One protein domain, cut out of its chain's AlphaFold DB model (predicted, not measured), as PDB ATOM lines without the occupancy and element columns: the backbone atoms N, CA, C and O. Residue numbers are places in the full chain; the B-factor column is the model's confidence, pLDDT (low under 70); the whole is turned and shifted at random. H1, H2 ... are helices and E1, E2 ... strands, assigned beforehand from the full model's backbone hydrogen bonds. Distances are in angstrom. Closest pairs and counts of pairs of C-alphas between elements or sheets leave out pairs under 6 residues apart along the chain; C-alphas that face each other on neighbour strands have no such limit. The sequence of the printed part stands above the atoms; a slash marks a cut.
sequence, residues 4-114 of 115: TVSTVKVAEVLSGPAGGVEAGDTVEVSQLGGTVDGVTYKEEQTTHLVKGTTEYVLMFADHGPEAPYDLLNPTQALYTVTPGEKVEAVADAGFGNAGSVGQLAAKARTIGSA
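This is residues 4 to 114 of the 115 residues of an uncharacterized protein of Streptomyces sp. AmelKG-D3 (UniProt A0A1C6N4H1). Two small three-stranded sheets, E1 E2 E6 and E5 E7 E8, make the body and come near each other around Leu 71, with two long stretches of loop, residues 10 to 25 between E1 and E2 and residues 42 to 54 between E4 and E5. The little hairpin E3 and E4, into which E2 turns, makes one end of the long axis, and helix H1 makes the other end, its first turn grazing the sheet E5 E7 E8. The printed part has 111 residues, with eight named strands followed by one named helix; the first sheet, in the order E1, E2, E6, is mixed, and the second, E5, E7, E8, is antiparallel. The class is mixed, helices and strands, with under half of the residues in named elements. The whole is compact, with a radius of gyration of the C-alphas of 14.3 A, and only just elongated, spanning 47 by 31 by 24 A.

E1, residues 4 to 9, begins at C-alpha 4 (132.785, 122.141, 143.261) and is 16.4 A long. E2, residues 26 to 32, is the longest strand, 20.0 A. E3, residues 34 to 36, and E4, residues 39 to 41, follow. E5, residues 55 to 58, begins at C-alpha 55 (130.257, 104.237, 146.102). E6, residues 69 to 71, E7, residues 78 to 81, and E8, residues 87 to 89, come next. H1, residues 101 to 112, is 16.3 A long and ends at C-alpha 112 (143.379, 97.910, 127.405).

E1 and E2 form an antiparallel hairpin at 153 degrees, with N 6 and O 29 2.9 A apart. On the other side of E2, E6 is parallel to it at 50 degrees, with N 30 and O 69 2.9 A apart. Residues 60 to 61 pair antiparallel with residues 70 to 71 of E6. E2 runs on into E3 across a break of 1 residue, at 83 degrees. E3 and E4 form a hairpin, with N 41 and O 34 2.8 A apart. In the other sheet, E7 is the inner strand: N 57 and O 79 of E5 and E7 are 2.9 A apart, and N 80 and O 88 of the hairpin E7 and E8 are 2.9 A apart. Between the sheets, the closest C-alphas of E5 and E6, Leu 58 and Leu 71, are 7.0 A apart. H1 only grazes the sheet E5 E7 E8 with residues 101 to 104; the closest C-alphas of E8 and H1, Val 87 and Val 101, are 6.4 A apart. In H1 every O i to N i+4 pair is within hydrogen-bond range.

The two C-alphas farthest apart, Asp 37 and Ala 114, are 48.7 A from each other. The printed part has no cut. The links E1 to E2, E4 to E5 and E8 to H1 are long. The mean pLDDT of the printed part is 88.4; residues 16 to 19 and 112 to 114 are under 70.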
ATOM      1  N   THR A   4     132.634 122.881 142.016       95.31
ATOM      2  CA  THR A   4     132.785 122.141 143.261       95.31
ATOM      3  C   THR A   4     133.874 121.106 143.049       95.31
ATOM      4  O   THR A   4     133.760 120.275 142.150       95.31
ATOM      5  N   VAL A   5     134.917 121.152 143.874       95.44
ATOM      6  CA  VAL A   5     135.970 120.134 143.886       95.44
ATOM      7  C   VAL A   5     135.678 119.162 145.020       95.44
ATOM      8  O   VAL A   5     135.566 119.561 146.182       95.44
ATOM      9  N   SER A   6     135.514 117.890 144.672       95.44
ATOM     10  CA  SER A   6     135.306 116.803 145.622       95.44
ATOM     11  C   SER A   6     136.559 115.952 145.721       95.44
ATOM     12  O   SER A   6     137.106 115.518 144.712       95.44
ATOM     13  N   THR A   7     136.986 115.670 146.943       95.19
ATOM     14  CA  THR A   7     138.071 114.731 147.216       95.19
ATOM     15  C   THR A   7     137.493 113.326 147.365       95.19
ATOM     16  O   THR A   7     136.637 113.107 148.227       95.19
ATOM     17  N   VAL A   8     137.950 112.374 146.552       94.75
ATOM     18  CA  VAL A   8     137.480 110.979 146.579       94.75
ATOM     19  C   VAL A   8     138.640 110.012 146.783       94.75
ATOM     20  O   VAL A   8     139.733 110.218 146.264       94.75
ATOM     21  N   LYS A   9     138.396 108.942 147.546       95.44
ATOM     22  CA  LYS A   9     139.361 107.857 147.742       95.44
ATOM     23  C   LYS A   9     139.153 106.782 146.681       95.44
ATOM     24  O   LYS A   9     138.032 106.316 146.490       95.44
ATOM     25  N   VAL A  10     140.232 106.357 146.040       94.06
ATOM     26  CA  VAL A  10     140.212 105.326 145.002       94.06
ATOM     27  C   VAL A  10     140.228 103.950 145.660       94.06
ATOM     28  O   VAL A  10     141.178 103.595 146.356       94.06
ATOM     29  N   ALA A  11     139.168 103.167 145.459       93.12
ATOM     30  CA  ALA A  11     139.087 101.790 145.955       93.12
ATOM     31  C   ALA A  11     139.667 100.777 144.953       93.12
ATOM     32  O   ALA A  11     140.396  99.869 145.341       93.12
ATOM     33  N   GLU A  12     139.372 100.957 143.664       91.75
ATOM     34  CA  GLU A  12     139.842 100.111 142.566       91.75
ATOM     35  C   GLU A  12     140.001 100.958 141.296       91.75
ATOM     36  O   GLU A  12     139.238 101.897 141.064       91.75
ATOM     37  N   VAL A  13     140.968 100.594 140.449       90.81
ATOM     38  CA  VAL A  13     141.142 101.162 139.107       90.81
ATOM     39  C   VAL A  13     140.698 100.137 138.062       90.81
ATOM     40  O   VAL A  13     141.286  99.062 137.939       90.81
ATOM     41  N   LEU A  14     139.647 100.465 137.301       88.75
ATOM     42  CA  LEU A  14     139.025  99.520 136.362       88.75
ATOM     43  C   LEU A  14     139.714  99.485 134.987       88.75
ATOM     44  O   LEU A  14     139.822  98.411 134.395       88.75
ATOM     45  N   SER A  15     140.190 100.625 134.470       78.69
ATOM     46  CA  SER A  15     140.827 100.730 133.149       78.69
ATOM     47  C   SER A  15     142.131 101.537 133.183       78.69
ATOM     48  O   SER A  15     142.093 102.765 133.188       78.69
ATOM     49  N   GLY A  16     143.261 100.824 133.103       67.19
ATOM     50  CA  GLY A  16     144.619 101.354 132.902       67.19
ATOM     51  C   GLY A  16     145.222 102.119 134.094       67.19
ATOM     52  O   GLY A  16     144.485 102.578 134.953       67.19
ATOM     53  N   PRO A  17     146.557 102.305 134.131       56.47
ATOM     54  CA  PRO A  17     147.241 103.271 134.999       56.47
ATOM     55  C   PRO A  17     147.327 104.668 134.347       56.47
ATOM     56  O   PRO A  17     148.312 105.385 134.529       56.47
ATOM     57  N   ALA A  18     146.359 105.044 133.500       53.16
ATOM     58  CA  ALA A  18     146.392 106.343 132.828       53.16
ATOM     59  C   ALA A  18     146.333 107.455 133.890       53.16
ATOM     60  O   ALA A  18     145.391 107.502 134.676       53.16
ATOM     61  N   GLY A  19     147.382 108.276 133.951       60.06
ATOM     62  CA  GLY A  19     147.545 109.325 134.963       60.06
ATOM     63  C   GLY A  19     148.262 108.900 136.249       60.06
ATOM     64  O   GLY A  19     148.451 109.735 137.124       60.06
ATOM     65  N   GLY A  20     148.696 107.637 136.381       75.19
ATOM     66  CA  GLY A  20     149.446 107.164 137.554       75.19
ATOM     67  C   GLY A  20     148.613 106.963 138.825       75.19
ATOM     68  O   GLY A  20     149.193 106.830 139.893       75.19
ATOM     69  N   VAL A  21     147.280 106.938 138.710       85.19
ATOM     70  CA  VAL A  21     146.363 106.683 139.832       85.19
ATOM     71  C   VAL A  21     146.371 105.208 140.204       85.19
ATOM     72  O   VAL A  21     146.197 104.335 139.347       85.19
ATOM     73  N   GLU A  22     146.488 104.938 141.497       88.69
ATOM     74  CA  GLU A  22     146.472 103.605 142.079       88.69
ATOM     75  C   GLU A  22     145.359 103.451 143.128       88.69
ATOM     76  O   GLU A  22     144.785 104.408 143.652       88.69
ATOM     77  N   ALA A  23     145.014 102.200 143.443       91.88
ATOM     78  CA  ALA A  23     144.101 101.924 144.544       91.88
ATOM     79  C   ALA A  23     144.717 102.389 145.873       91.88
ATOM     80  O   ALA A  23     145.860 102.070 146.190       91.88
ATOM     81  N   GLY A  24     143.931 103.100 146.678       94.00
ATOM     82  CA  GLY A  24     144.378 103.736 147.915       94.00
ATOM     83  C   GLY A  24     144.638 105.235 147.778       94.00
ATOM     84  O   GLY A  24     144.582 105.925 148.801       94.00
ATOM     85  N   ASP A  25     144.825 105.737 146.556       92.44
ATOM     86  CA  ASP A  25     145.027 107.159 146.302       92.44
ATOM     87  C   ASP A  25     143.808 107.995 146.675       92.44
ATOM     88  O   ASP A  25     142.681 107.521 146.849       92.44
ATOM     89  N   THR A  26     144.057 109.292 146.795       94.00
ATOM     90  CA  THR A  26     143.023 110.307 146.908       94.00
ATOM     91  C   THR A  26     143.160 111.257 145.734       94.00
ATOM     92  O   THR A  26     144.237 111.802 145.514       94.00
ATOM     93  N   VAL A  27     142.071 111.457 144.998       92.06
ATOM     94  CA  VAL A  27     142.044 112.324 143.818       92.06
ATOM     95  C   VAL A  27     141.000 113.421 143.981       92.06
ATOM     96  O   VAL A  27     140.001 113.258 144.690       92.06
ATOM     97  N   GLU A  28     141.239 114.552 143.330       94.69
ATOM     98  CA  GLU A  28     140.285 115.652 143.246       94.69
ATOM     99  C   GLU A  28     139.461 115.535 141.966       94.69
ATOM    100  O   GLU A  28     140.006 115.277 140.895       94.69
ATOM    101  N   VAL A  29     138.147 115.725 142.089       94.19
ATOM    102  CA  VAL A  29     137.198 115.698 140.975       94.19
ATOM    103  C   VAL A  29     136.463 117.028 140.917       94.19
ATOM    104  O   VAL A  29     135.765 117.385 141.871       94.19
ATOM    105  N   SER A  30     136.592 117.757 139.812       94.44
ATOM    106  CA  SER A  30     135.837 118.984 139.564       94.44
ATOM    107  C   SER A  30     134.488 118.699 138.914       94.44
ATOM    108  O   SER A  30     134.332 117.855 138.033       94.44
ATOM    109  N   GLN A  31     133.469 119.421 139.377       94.50
ATOM    110  CA  GLN A  31     132.119 119.383 138.828       94.50
ATOM    111  C   GLN A  31     131.558 120.803 138.752       94.50
ATOM    112  O   GLN A  31     131.716 121.589 139.688       94.50
ATOM    113  N   LEU A  32     130.896 121.147 137.646       94.12
ATOM    114  CA  LEU A  32     130.305 122.473 137.454       94.12
ATOM    115  C   LEU A  32     129.200 122.761 138.480       94.12
ATOM    116  O   LEU A  32     128.485 121.873 138.940       94.12
ATOM    117  N   GLY A  33     129.047 124.033 138.837       94.44
ATOM    118  CA  GLY A  33     128.116 124.464 139.875       94.44
ATOM    119  C   GLY A  33     128.675 124.281 141.287       94.44
ATOM    120  O   GLY A  33     129.821 123.884 141.493       94.44
ATOM    121  N   GLY A  34     127.873 124.630 142.287       94.31
ATOM    122  CA  GLY A  34     128.291 124.605 143.688       94.31
ATOM    123  C   GLY A  34     127.629 125.690 144.518       94.31
ATOM    124  O   GLY A  34     126.693 126.342 144.066       94.31
ATOM    125  N   THR A  35     128.115 125.895 145.740       94.75
ATOM    126  CA  THR A  35     127.624 126.959 146.628       94.75
ATOM    127  C   THR A  35     128.765 127.886 147.027       94.75
ATOM    128  O   THR A  35     129.780 127.420 147.535       94.75
ATOM    129  N   VAL A  36     128.581 129.191 146.817       94.69
ATOM    130  CA  VAL A  36     129.520 130.252 147.214       94.69
ATOM    131  C   VAL A  36     128.740 131.286 148.011       94.69
ATOM    132  O   VAL A  36     127.687 131.729 147.562       94.69
ATOM    133  N   ASP A  37     129.210 131.614 149.215       94.56
ATOM    134  CA  ASP A  37     128.576 132.590 150.116       94.56
ATOM    135  C   ASP A  37     127.065 132.357 150.332       94.56
ATOM    136  O   ASP A  37     126.262 133.284 150.413       94.56
ATOM    137  N   GLY A  38     126.658 131.083 150.398       94.19
ATOM    138  CA  GLY A  38     125.259 130.672 150.576       94.19
ATOM    139  C   GLY A  38     124.397 130.721 149.308       94.19
ATOM    140  O   GLY A  38     123.239 130.313 149.351       94.19
ATOM    141  N   VAL A  39     124.947 131.160 148.173       96.38
ATOM    142  CA  VAL A  39     124.277 131.144 146.868       96.38
ATOM    143  C   VAL A  39     124.629 129.860 146.127       96.38
ATOM    144  O   VAL A  39     125.799 129.589 145.857       96.38
ATOM    145  N   THR A  40     123.615 129.070 145.774       95.12
ATOM    146  CA  THR A  40     123.792 127.837 144.998       95.12
ATOM    147  C   THR A  40     123.662 128.101 143.499       95.12
ATOM    148  O   THR A  40     122.606 128.501 143.012       95.12
ATOM    149  N   TYR A  41     124.726 127.795 142.764       94.81
ATOM    150  CA  TYR A  41     124.805 127.807 141.310       94.81
ATOM    151  C   TYR A  41     124.553 126.392 140.797       94.81
ATOM    152  O   TYR A  41     125.358 125.489 141.028       94.81
ATOM    153  N   LYS A  42     123.413 126.195 140.134       91.06
ATOM    154  CA  LYS A  42     123.028 124.902 139.564       91.06
ATOM    155  C   LYS A  42     123.443 124.836 138.102       91.06
ATOM    156  O   LYS A  42     123.118 125.741 137.343       91.06
ATOM    157  N   GLU A  43     124.119 123.754 137.742       92.00
ATOM    158  CA  GLU A  43     124.340 123.355 136.356       92.00
ATOM    159  C   GLU A  43     123.376 122.207 136.046       92.00
ATOM    160  O   GLU A  43     123.376 121.205 136.762       92.00
ATOM    161  N   GLU A  44     122.529 122.355 135.026       88.44
ATOM    162  CA  GLU A  44     121.416 121.425 134.768       88.44
ATOM    163  C   GLU A  44     121.903 120.005 134.472       88.44
ATOM    164  O   GLU A  44     121.238 119.028 134.810       88.44
ATOM    165  N   GLN A  45     123.085 119.895 133.870       88.50
ATOM    166  CA  GLN A  45     123.669 118.623 133.453       88.50
ATOM    167  C   GLN A  45     124.689 118.060 134.447       88.50
ATOM    168  O   GLN A  45     125.421 117.129 134.120       88.50
ATOM    169  N   THR A  46     124.757 118.610 135.663       90.75
ATOM    170  CA  THR A  46     125.687 118.136 136.690       90.75
ATOM    171  C   THR A  46     124.941 117.557 137.879       90.75
ATOM    172  O   THR A  46     124.179 118.245 138.553       90.75
ATOM    173  N   THR A  47     125.232 116.294 138.192       91.69
ATOM    174  CA  THR A  47     124.900 115.721 139.499       91.69
ATOM    175  C   THR A  47     126.149 115.695 140.364       91.69
ATOM    176  O   THR A  47     127.133 115.050 140.006       91.69
ATOM    177  N   HIS A  48     126.126 116.396 141.496       92.88
ATOM    178  CA  HIS A  48     127.270 116.440 142.407       92.88
ATOM    179  C   HIS A  48     127.462 115.122 143.158       92.88
ATOM    180  O   HIS A  48     126.496 114.481 143.580       92.88
ATOM    181  N   LEU A  49     128.725 114.751 143.363       94.44
ATOM    182  CA  LEU A  49     129.111 113.708 144.306       94.44
ATOM    183  C   LEU A  49     128.613 114.079 145.706       94.44
ATOM    184  O   LEU A  49     128.754 115.222 146.151       94.44
ATOM    185  N   VAL A  50     128.045 113.106 146.416       93.00
ATOM    186  CA  VAL A  50     127.597 113.311 147.794       93.00
ATOM    187  C   VAL A  50     128.591 112.712 148.777       93.00
ATOM    188  O   VAL A  50     129.150 111.639 148.562       93.00
ATOM    189  N   LYS A  51     128.811 113.412 149.892       90.19
ATOM    190  CA  LYS A  51     129.592 112.870 151.007       90.19
ATOM    191  C   LYS A  51     128.823 111.727 151.665       90.19
ATOM    192  O   LYS A  51     127.618 111.841 151.876       90.19
ATOM    193  N   GLY A  52     129.530 110.676 152.067       90.06
ATOM    194  CA  GLY A  52     128.950 109.561 152.809       90.06
ATOM    195  C   GLY A  52     129.510 108.224 152.356       90.06
ATOM    196  O   GLY A  52     130.686 108.120 152.022       90.06
ATOM    197  N   THR A  53     128.656 107.206 152.372       88.50
ATOM    198  CA  THR A  53     129.002 105.820 152.028       88.50
ATOM    199  C   THR A  53     128.604 105.443 150.602       88.50
ATOM    200  O   THR A  53     128.585 104.262 150.274       88.50
ATOM    201  N   THR A  54     128.209 106.413 149.772       94.50
ATOM    202  CA  THR A  54     127.883 106.149 148.370       94.50
ATOM    203  C   THR A  54     129.160 105.827 147.613       94.50
ATOM    204  O   THR A  54     130.096 106.624 147.588       94.50
ATOM    205  N   GLU A  55     129.182 104.657 146.988       95.56
ATOM    206  CA  GLU A  55     130.257 104.237 146.102       95.56
ATOM    207  C   GLU A  55     129.919 104.608 144.660       95.56
ATOM    208  O   GLU A  55     128.756 104.572 144.241       95.56
ATOM    209  N   TYR A  56     130.949 104.965 143.897       95.56
ATOM    210  CA  TYR A  56     130.803 105.443 142.531       95.56
ATOM    211  C   TYR A  56     131.765 104.738 141.582       95.56
ATOM    212  O   TYR A  56     132.889 104.407 141.953       95.56
ATOM    213  N   VAL A  57     131.339 104.590 140.328       95.00
ATOM    214  CA  VAL A  57     132.233 104.351 139.190       95.00
ATOM    215  C   VAL A  57     132.295 105.639 138.378       95.00
ATOM    216  O   VAL A  57     131.264 106.158 137.948       95.00
ATOM    217  N   LEU A  58     133.509 106.156 138.193       93.44
ATOM    218  CA  LEU A  58     133.782 107.433 137.537       93.44
ATOM    219  C   LEU A  58     134.659 107.200 136.309       93.44
ATOM    220  O   LEU A  58     135.636 106.455 136.380       93.44
ATOM    221  N   MET A  59     134.316 107.832 135.186       90.12
ATOM    222  CA  MET A  59     135.184 107.865 134.006       90.12
ATOM    223  C   MET A  59     135.767 109.267 133.864       90.12
ATOM    224  O   MET A  59     135.035 110.227 133.615       90.12
ATOM    225  N   PHE A  60     137.079 109.379 134.028       88.31
ATOM    226  CA  PHE A  60     137.754 110.668 134.050       88.31
ATOM    227  C   PHE A  60     138.356 111.055 132.699       88.31
ATOM    228  O   PHE A  60     138.801 110.201 131.928       88.31
ATOM    229  N   ALA A  61     138.395 112.359 132.445       85.94
ATOM    230  CA  ALA A  61     139.355 112.981 131.552       85.94
ATOM    231  C   ALA A  61     140.588 113.386 132.375       85.94
ATOM    232  O   ALA A  61     140.467 114.064 133.394       85.94
ATOM    233  N   ASP A  62     141.765 112.939 131.942       82.62
ATOM    234  CA  ASP A  62     143.045 113.314 132.543       82.62
ATOM    235  C   ASP A  62     143.593 114.563 131.838       82.62
ATOM    236  O   ASP A  62     143.818 114.558 130.622       82.62
ATOM    237  N   HIS A  63     143.781 115.633 132.606       83.19
ATOM    238  CA  HIS A  63     144.306 116.915 132.138       83.19
ATOM    239  C   HIS A  63     145.761 117.161 132.574       83.19
ATOM    240  O   HIS A  63     146.294 118.249 132.348       83.19
ATOM    241  N   GLY A  64     146.423 116.151 133.142       82.00
ATOM    242  CA  GLY A  64     147.773 116.233 133.684       82.00
ATOM    243  C   GLY A  64     147.807 116.417 135.208       82.00
ATOM    244  O   GLY A  64     146.788 116.681 135.839       82.00
ATOM    245  N   PRO A  65     149.002 116.309 135.817       79.94
ATOM    246  CA  PRO A  65     149.166 116.083 137.257       79.94
ATOM    247  C   PRO A  65     148.804 117.273 138.158       79.94
ATOM    248  O   PRO A  65     148.672 117.099 139.365       79.94
ATOM    249  N   GLU A  66     148.688 118.481 137.606       84.25
ATOM    250  CA  GLU A  66     148.386 119.700 138.376       84.25
ATOM    251  C   GLU A  66     146.900 120.089 138.328       84.25
ATOM    252  O   GLU A  66     146.496 121.054 138.977       84.25
ATOM    253  N   ALA A  67     146.085 119.367 137.554       87.31
ATOM    254  CA  ALA A  67     144.665 119.644 137.387       87.31
ATOM    255  C   ALA A  67     143.816 118.572 138.091       87.31
ATOM    256  O   ALA A  67     144.141 117.386 138.000       87.31
ATOM    257  N   PRO A  68     142.704 118.952 138.751       89.69
ATOM    258  CA  PRO A  68     141.693 117.987 139.162       89.69
ATOM    259  C   PRO A  68     141.184 117.182 137.963       89.69
ATOM    260  O   PRO A  68     141.150 117.677 136.833       89.69
ATOM    261  N   TYR A  69     140.737 115.954 138.217       91.31
ATOM    262  CA  TYR A  69     140.038 115.179 137.203       91.31
ATOM    263  C   TYR A  69     138.677 115.799 136.907       91.31
ATOM    264  O   TYR A  69     137.922 116.139 137.818       91.31
ATOM    265  N   ASP A  70     138.320 115.834 135.630       90.75
ATOM    266  CA  ASP A  70     136.948 116.075 135.206       90.75
ATOM    267  C   ASP A  70     136.288 114.755 134.818       90.75
ATOM    268  O   ASP A  70     136.931 113.811 134.354       90.75
ATOM    269  N   LEU A  71     134.970 114.684 134.971       91.31
ATOM    270  CA  LEU A  71     134.205 113.624 134.326       91.31
ATOM    271  C   LEU A  71     134.325 113.783 132.809       91.31
ATOM    272  O   LEU A  71     134.073 114.867 132.285       91.31
ATOM    273  N   LEU A  72     134.619 112.689 132.096       89.62
ATOM    274  CA  LEU A  72     134.727 112.694 130.629       89.62
ATOM    275  C   LEU A  72     133.489 113.324 129.969       89.62
ATOM    276  O   LEU A  72     133.579 114.028 128.966       89.62
ATOM    277  N   ASN A  73     132.324 113.061 130.557       88.62
ATOM    278  CA  ASN A  73     131.093 113.780 130.294       88.62
ATOM    279  C   ASN A  73     130.278 113.847 131.600       88.62
ATOM    280  O   ASN A  73     129.908 112.786 132.110       88.62
ATOM    281  N   PRO A  74     129.958 115.038 132.137       83.38
ATOM    282  CA  PRO A  74     129.248 115.175 133.413       83.38
ATOM    283  C   PRO A  74     127.922 114.407 133.507       83.38
ATOM    284  O   PRO A  74     127.572 113.923 134.581       83.38
ATOM    285  N   THR A  75     127.218 114.237 132.387       84.44
ATOM    286  CA  THR A  75     125.932 113.533 132.324       84.44
ATOM    287  C   THR A  75     126.093 112.023 132.156       84.44
ATOM    288  O   THR A  75     125.216 111.262 132.550       84.44
ATOM    289  N   GLN A  76     127.178 111.557 131.532       87.19
ATOM    290  CA  GLN A  76     127.303 110.150 131.129       87.19
ATOM    291  C   GLN A  76     128.330 109.359 131.935       87.19
ATOM    292  O   GLN A  76     128.262 108.138 131.952       87.19
ATOM    293  N   ALA A  77     129.285 110.026 132.584       92.12
ATOM    294  CA  ALA A  77     130.471 109.396 133.163       92.12
ATOM    295  C   ALA A  77     130.405 109.193 134.688       92.12
ATOM    296  O   ALA A  77     131.429 108.904 135.310       92.12
ATOM    297  N   LEU A  78     129.221 109.341 135.287       94.06
ATOM    298  CA  LEU A  78     128.985 109.200 136.722       94.06
ATOM    299  C   LEU A  78     127.953 108.104 136.999       94.06
ATOM    300  O   LEU A  78     126.808 108.171 136.542       94.06
ATOM    301  N   TYR A  79     128.360 107.118 137.793       95.62
ATOM    302  CA  TYR A  79     127.541 105.965 138.142       95.62
ATOM    303  C   TYR A  79     127.609 105.687 139.635       95.62
ATOM    304  O   TYR A  79     128.687 105.766 140.218       95.62
ATOM    305  N   THR A  80     126.491 105.302 140.242       96.00
ATOM    306  CA  THR A  80     126.466 104.762 141.607       96.00
ATOM    307  C   THR A  80     126.631 103.251 141.592       96.00
ATOM    308  O   THR A  80     126.150 102.574 140.680       96.00
ATOM    309  N   VAL A  81     127.257 102.721 142.640       96.25
ATOM    310  CA  VAL A  81     127.303 101.285 142.923       96.25
ATOM    311  C   VAL A  81     126.238 100.962 143.968       96.25
ATOM    312  O   VAL A  81     126.233 101.519 145.066       96.25
ATOM    313  N   THR A  82     125.302 100.082 143.623       93.25
ATOM    314  CA  THR A  82     124.247  99.627 144.536       93.25
ATOM    315  C   THR A  82     124.700  98.385 145.313       93.25
ATOM    316  O   THR A  82     125.672  97.730 144.920       93.25
ATOM    317  N   PRO A  83     123.967  97.961 146.364       88.62
ATOM    318  CA  PRO A  83     124.190  96.656 146.979       88.62
ATOM    319  C   PRO A  83     124.202  95.541 145.924       88.62
ATOM    320  O   PRO A  83     123.352  95.520 145.031       88.62
ATOM    321  N   GLY A  84     125.180  94.634 146.013       89.25
ATOM    322  CA  GLY A  84     125.417  93.601 144.997       89.25
ATOM    323  C   GLY A  84     126.274  94.051 143.806       89.25
ATOM    324  O   GLY A  84     126.236  93.399 142.767       89.25
ATOM    325  N   GLU A  85     127.021  95.152 143.947       93.50
ATOM    326  CA  GLU A  85     127.999  95.669 142.970       93.50
ATOM    327  C   GLU A  85     127.415  96.065 141.607       93.50
ATOM    328  O   GLU A  85     128.149  96.182 140.622       93.50
ATOM    329  N   LYS A  86     126.098  96.266 141.511       95.69
ATOM    330  CA  LYS A  86     125.460  96.719 140.272       95.69
ATOM    331  C   LYS A  86     125.755  98.202 140.055       95.69
ATOM    332  O   LYS A  86     125.689  99.001 140.983       95.69
ATOM    333  N   VAL A  87     126.060  98.549 138.812       95.38
ATOM    334  CA  VAL A  87     126.415  99.902 138.390       95.38
ATOM    335  C   VAL A  87     125.225 100.534 137.680       95.38
ATOM    336  O   VAL A  87     124.705  99.991 136.700       95.38
ATOM    337  N   GLU A  88     124.790 101.685 138.186       94.19
ATOM    338  CA  GLU A  88     123.631 102.420 137.683       94.19
ATOM    339  C   GLU A  88     124.023 103.851 137.330       94.19
ATOM    340  O   GLU A  88     124.731 104.516 138.085       94.19
ATOM    341  N   ALA A  89     123.596 104.310 136.152       93.38
ATOM    342  CA  ALA A  89     123.852 105.672 135.711       93.38
ATOM    343  C   ALA A  89     123.127 106.660 136.627       93.38
ATOM    344  O   ALA A  89     121.958 106.461 136.952       93.38
ATOM    345  N   VAL A  90     123.818 107.729 137.018       91.88
ATOM    346  CA  VAL A  90     123.225 108.770 137.867       91.88
ATOM    347  C   VAL A  90     122.285 109.683 137.080       91.88
ATOM    348  O   VAL A  90     121.321 110.194 137.644       91.88
ATOM    349  N   ALA A  91     122.531 109.867 135.782       87.19
ATOM    350  CA  ALA A  91     121.668 110.644 134.901       87.19
ATOM    351  C   ALA A  91     121.173 109.806 133.713       87.19
ATOM    352  O   ALA A  91     121.853 108.881 133.262       87.19
ATOM    353  N   ASP A  92     120.018 110.190 133.161       81.56
ATOM    354  CA  ASP A  92     119.312 109.459 132.094       81.56
ATOM    355  C   ASP A  92     120.141 109.258 130.816       81.56
ATOM    356  O   ASP A  92     119.901 108.321 130.057       81.56
ATOM    357  N   ALA A  93     121.118 110.134 130.560       81.50
ATOM    358  CA  ALA A  93     121.966 110.046 129.375       81.50
ATOM    359  C   ALA A  93     123.159 109.084 129.530       81.50
ATOM    360  O   ALA A  93     123.871 108.856 128.552       81.50
ATOM    361  N   GLY A  94     123.415 108.550 130.728       80.06
ATOM    362  CA  GLY A  94     124.483 107.576 130.941       80.06
ATOM    363  C   GLY A  94     124.191 106.222 130.294       80.06
ATOM    364  O   GLY A  94     123.064 105.901 129.917       80.06
ATOM    365  N   PHE A  95     125.227 105.391 130.160       80.25
ATOM    366  CA  PHE A  95     125.051 104.046 129.602       80.25
ATOM    367  C   PHE A  95     124.134 103.188 130.488       80.25
ATOM    368  O   PHE A  95     124.502 102.803 131.600       80.25
ATOM    369  N   GLY A  96     122.953 102.844 129.971       81.69
ATOM    370  CA  GLY A  96     122.082 101.842 130.578       81.69
ATOM    371  C   GLY A  96     122.726 100.451 130.572       81.69
ATOM    372  O   GLY A  96     123.571 100.145 129.732       81.69
ATOM    373  N   ASN A  97     122.303  99.586 131.501       84.50
ATOM    374  CA  ASN A  97     122.809  98.213 131.633       84.50
ATOM    375  C   ASN A  97     124.346  98.124 131.733       84.50
ATOM    376  O   ASN A  97     124.960  97.226 131.151       84.50
ATOM    377  N   ALA A  98     124.969  99.036 132.490       87.62
ATOM    378  CA  ALA A  98     126.415  99.039 132.732       87.62
ATOM    379  C   ALA A  98     126.925  97.716 133.347       87.62
ATOM    380  O   ALA A  98     128.083  97.346 133.150       87.62
ATOM    381  N   GLY A  99     126.044  96.953 133.999       92.88
ATOM    382  CA  GLY A  99     126.349  95.645 134.572       92.88
ATOM    383  C   GLY A  99     126.808  95.778 136.017       92.88
ATOM    384  O   GLY A  99     126.302  96.630 136.744       92.88
ATOM    385  N   SER A 100     127.741  94.929 136.440       95.31
ATOM    386  CA  SER A 100     128.411  95.044 137.739       95.31
ATOM    387  C   SER A 100     129.822  95.621 137.627       95.31
ATOM    388  O   SER A 100     130.416  95.621 136.544       95.31
ATOM    389  N   VAL A 101     130.390  96.054 138.755       94.44
ATOM    390  CA  VAL A 101     131.783  96.531 138.842       94.44
ATOM    391  C   VAL A 101     132.744  95.501 138.241       94.44
ATOM    392  O   VAL A 101     133.506  95.827 137.332       94.44
ATOM    393  N   GLY A 102     132.636  94.229 138.638       92.88
ATOM    394  CA  GLY A 102     133.478  93.159 138.097       92.88
ATOM    395  C   GLY A 102     133.324  92.943 136.583       92.88
ATOM    396  O   GLY A 102     134.310  92.688 135.887       92.88
ATOM    397  N   GLN A 103     132.111  93.089 136.036       93.12
ATOM    398  CA  GLN A 103     131.880  92.998 134.588       93.12
ATOM    399  C   GLN A 103     132.511  94.174 133.836       93.12
ATOM    400  O   GLN A 103     133.100  93.973 132.772       93.12
ATOM    401  N   LEU A 104     132.408  95.390 134.379       91.31
ATOM    402  CA  LEU A 104     133.069  96.566 133.818       91.31
ATOM    403  C   LEU A 104     134.589  96.424 133.869       91.31
ATOM    404  O   LEU A 104     135.241  96.644 132.851       91.31
ATOM    405  N   ALA A 105     135.139  95.968 134.996       89.88
ATOM    406  CA  ALA A 105     136.566  95.706 135.153       89.88
ATOM    407  C   ALA A 105     137.076  94.704 134.104       89.88
ATOM    408  O   ALA A 105     138.096  94.924 133.450       89.88
ATOM    409  N   ALA A 106     136.341  93.607 133.889       89.31
ATOM    410  CA  ALA A 106     136.681  92.618 132.871       89.31
ATOM    411  C   ALA A 106     136.668  93.217 131.454       89.31
ATOM    412  O   ALA A 106     137.607  93.006 130.687       89.31
ATOM    413  N   LYS A 107     135.639  94.005 131.110       87.75
ATOM    414  CA  LYS A 107     135.548  94.684 129.805       87.75
ATOM    415  C   LYS A 107     136.688  95.680 129.597       87.75
ATOM    416  O   LYS A 107     137.306  95.688 128.535       87.75
ATOM    417  N   ALA A 108     136.977  96.491 130.608       84.06
ATOM    418  CA  ALA A 108     138.033  97.490 130.584       84.06
ATOM    419  C   ALA A 108     139.419  96.878 130.332       84.06
ATOM    420  O   ALA A 108     140.165  97.371 129.485       84.06
ATOM    421  N   ARG A 109     139.741  95.766 131.004       82.56
ATOM    422  CA  ARG A 109     140.999  95.027 130.801       82.56
ATOM    423  C   ARG A 109     141.135  94.509 129.367       82.56
ATOM    424  O   ARG A 109     142.197  94.662 128.771       82.56
ATOM    425  N   THR A 110     140.054  93.983 128.785       81.12
ATOM    426  CA  THR A 110     140.042  93.532 127.382       81.12
ATOM    427  C   THR A 110     140.329  94.680 126.410       81.12
ATOM    428  O   THR A 110     141.121  94.513 125.484       81.12
ATOM    429  N   ILE A 111     139.741  95.861 126.633       73.19
ATOM    430  CA  ILE A 111     139.987  97.049 125.796       73.19
ATOM    431  C   ILE A 111     141.441  97.522 125.930       73.19
ATOM    432  O   ILE A 111     142.070  97.843 124.924       73.19
ATOM    433  N   GLY A 112     141.987  97.532 127.150       64.94
ATOM    434  CA  GLY A 112     143.379  97.910 127.405       64.94
ATOM    435  C   GLY A 112     144.398  96.976 126.745       64.94
ATOM    436  O   GLY A 112     145.427  97.445 126.280       64.94
ATOM    437  N   SER A 113     144.093  95.678 126.646       59.06
ATOM    438  CA  SER A 113     144.955  94.684 125.981       59.06
ATOM    439  C   SER A 113     144.902  94.701 124.446       59.06
ATOM    440  O   SER A 113     145.701  94.027 123.804       59.06
ATOM    441  N   ALA A 114     143.947  95.427 123.857       57.09
ATOM    442  CA  ALA A 114     143.736  95.498 122.410       57.09
ATOM    443  C   ALA A 114     144.405  96.722 121.750       57.09
ATOM    444  O   ALA A 114     144.164  96.974 120.568       57.09
TER     445      ALA A 114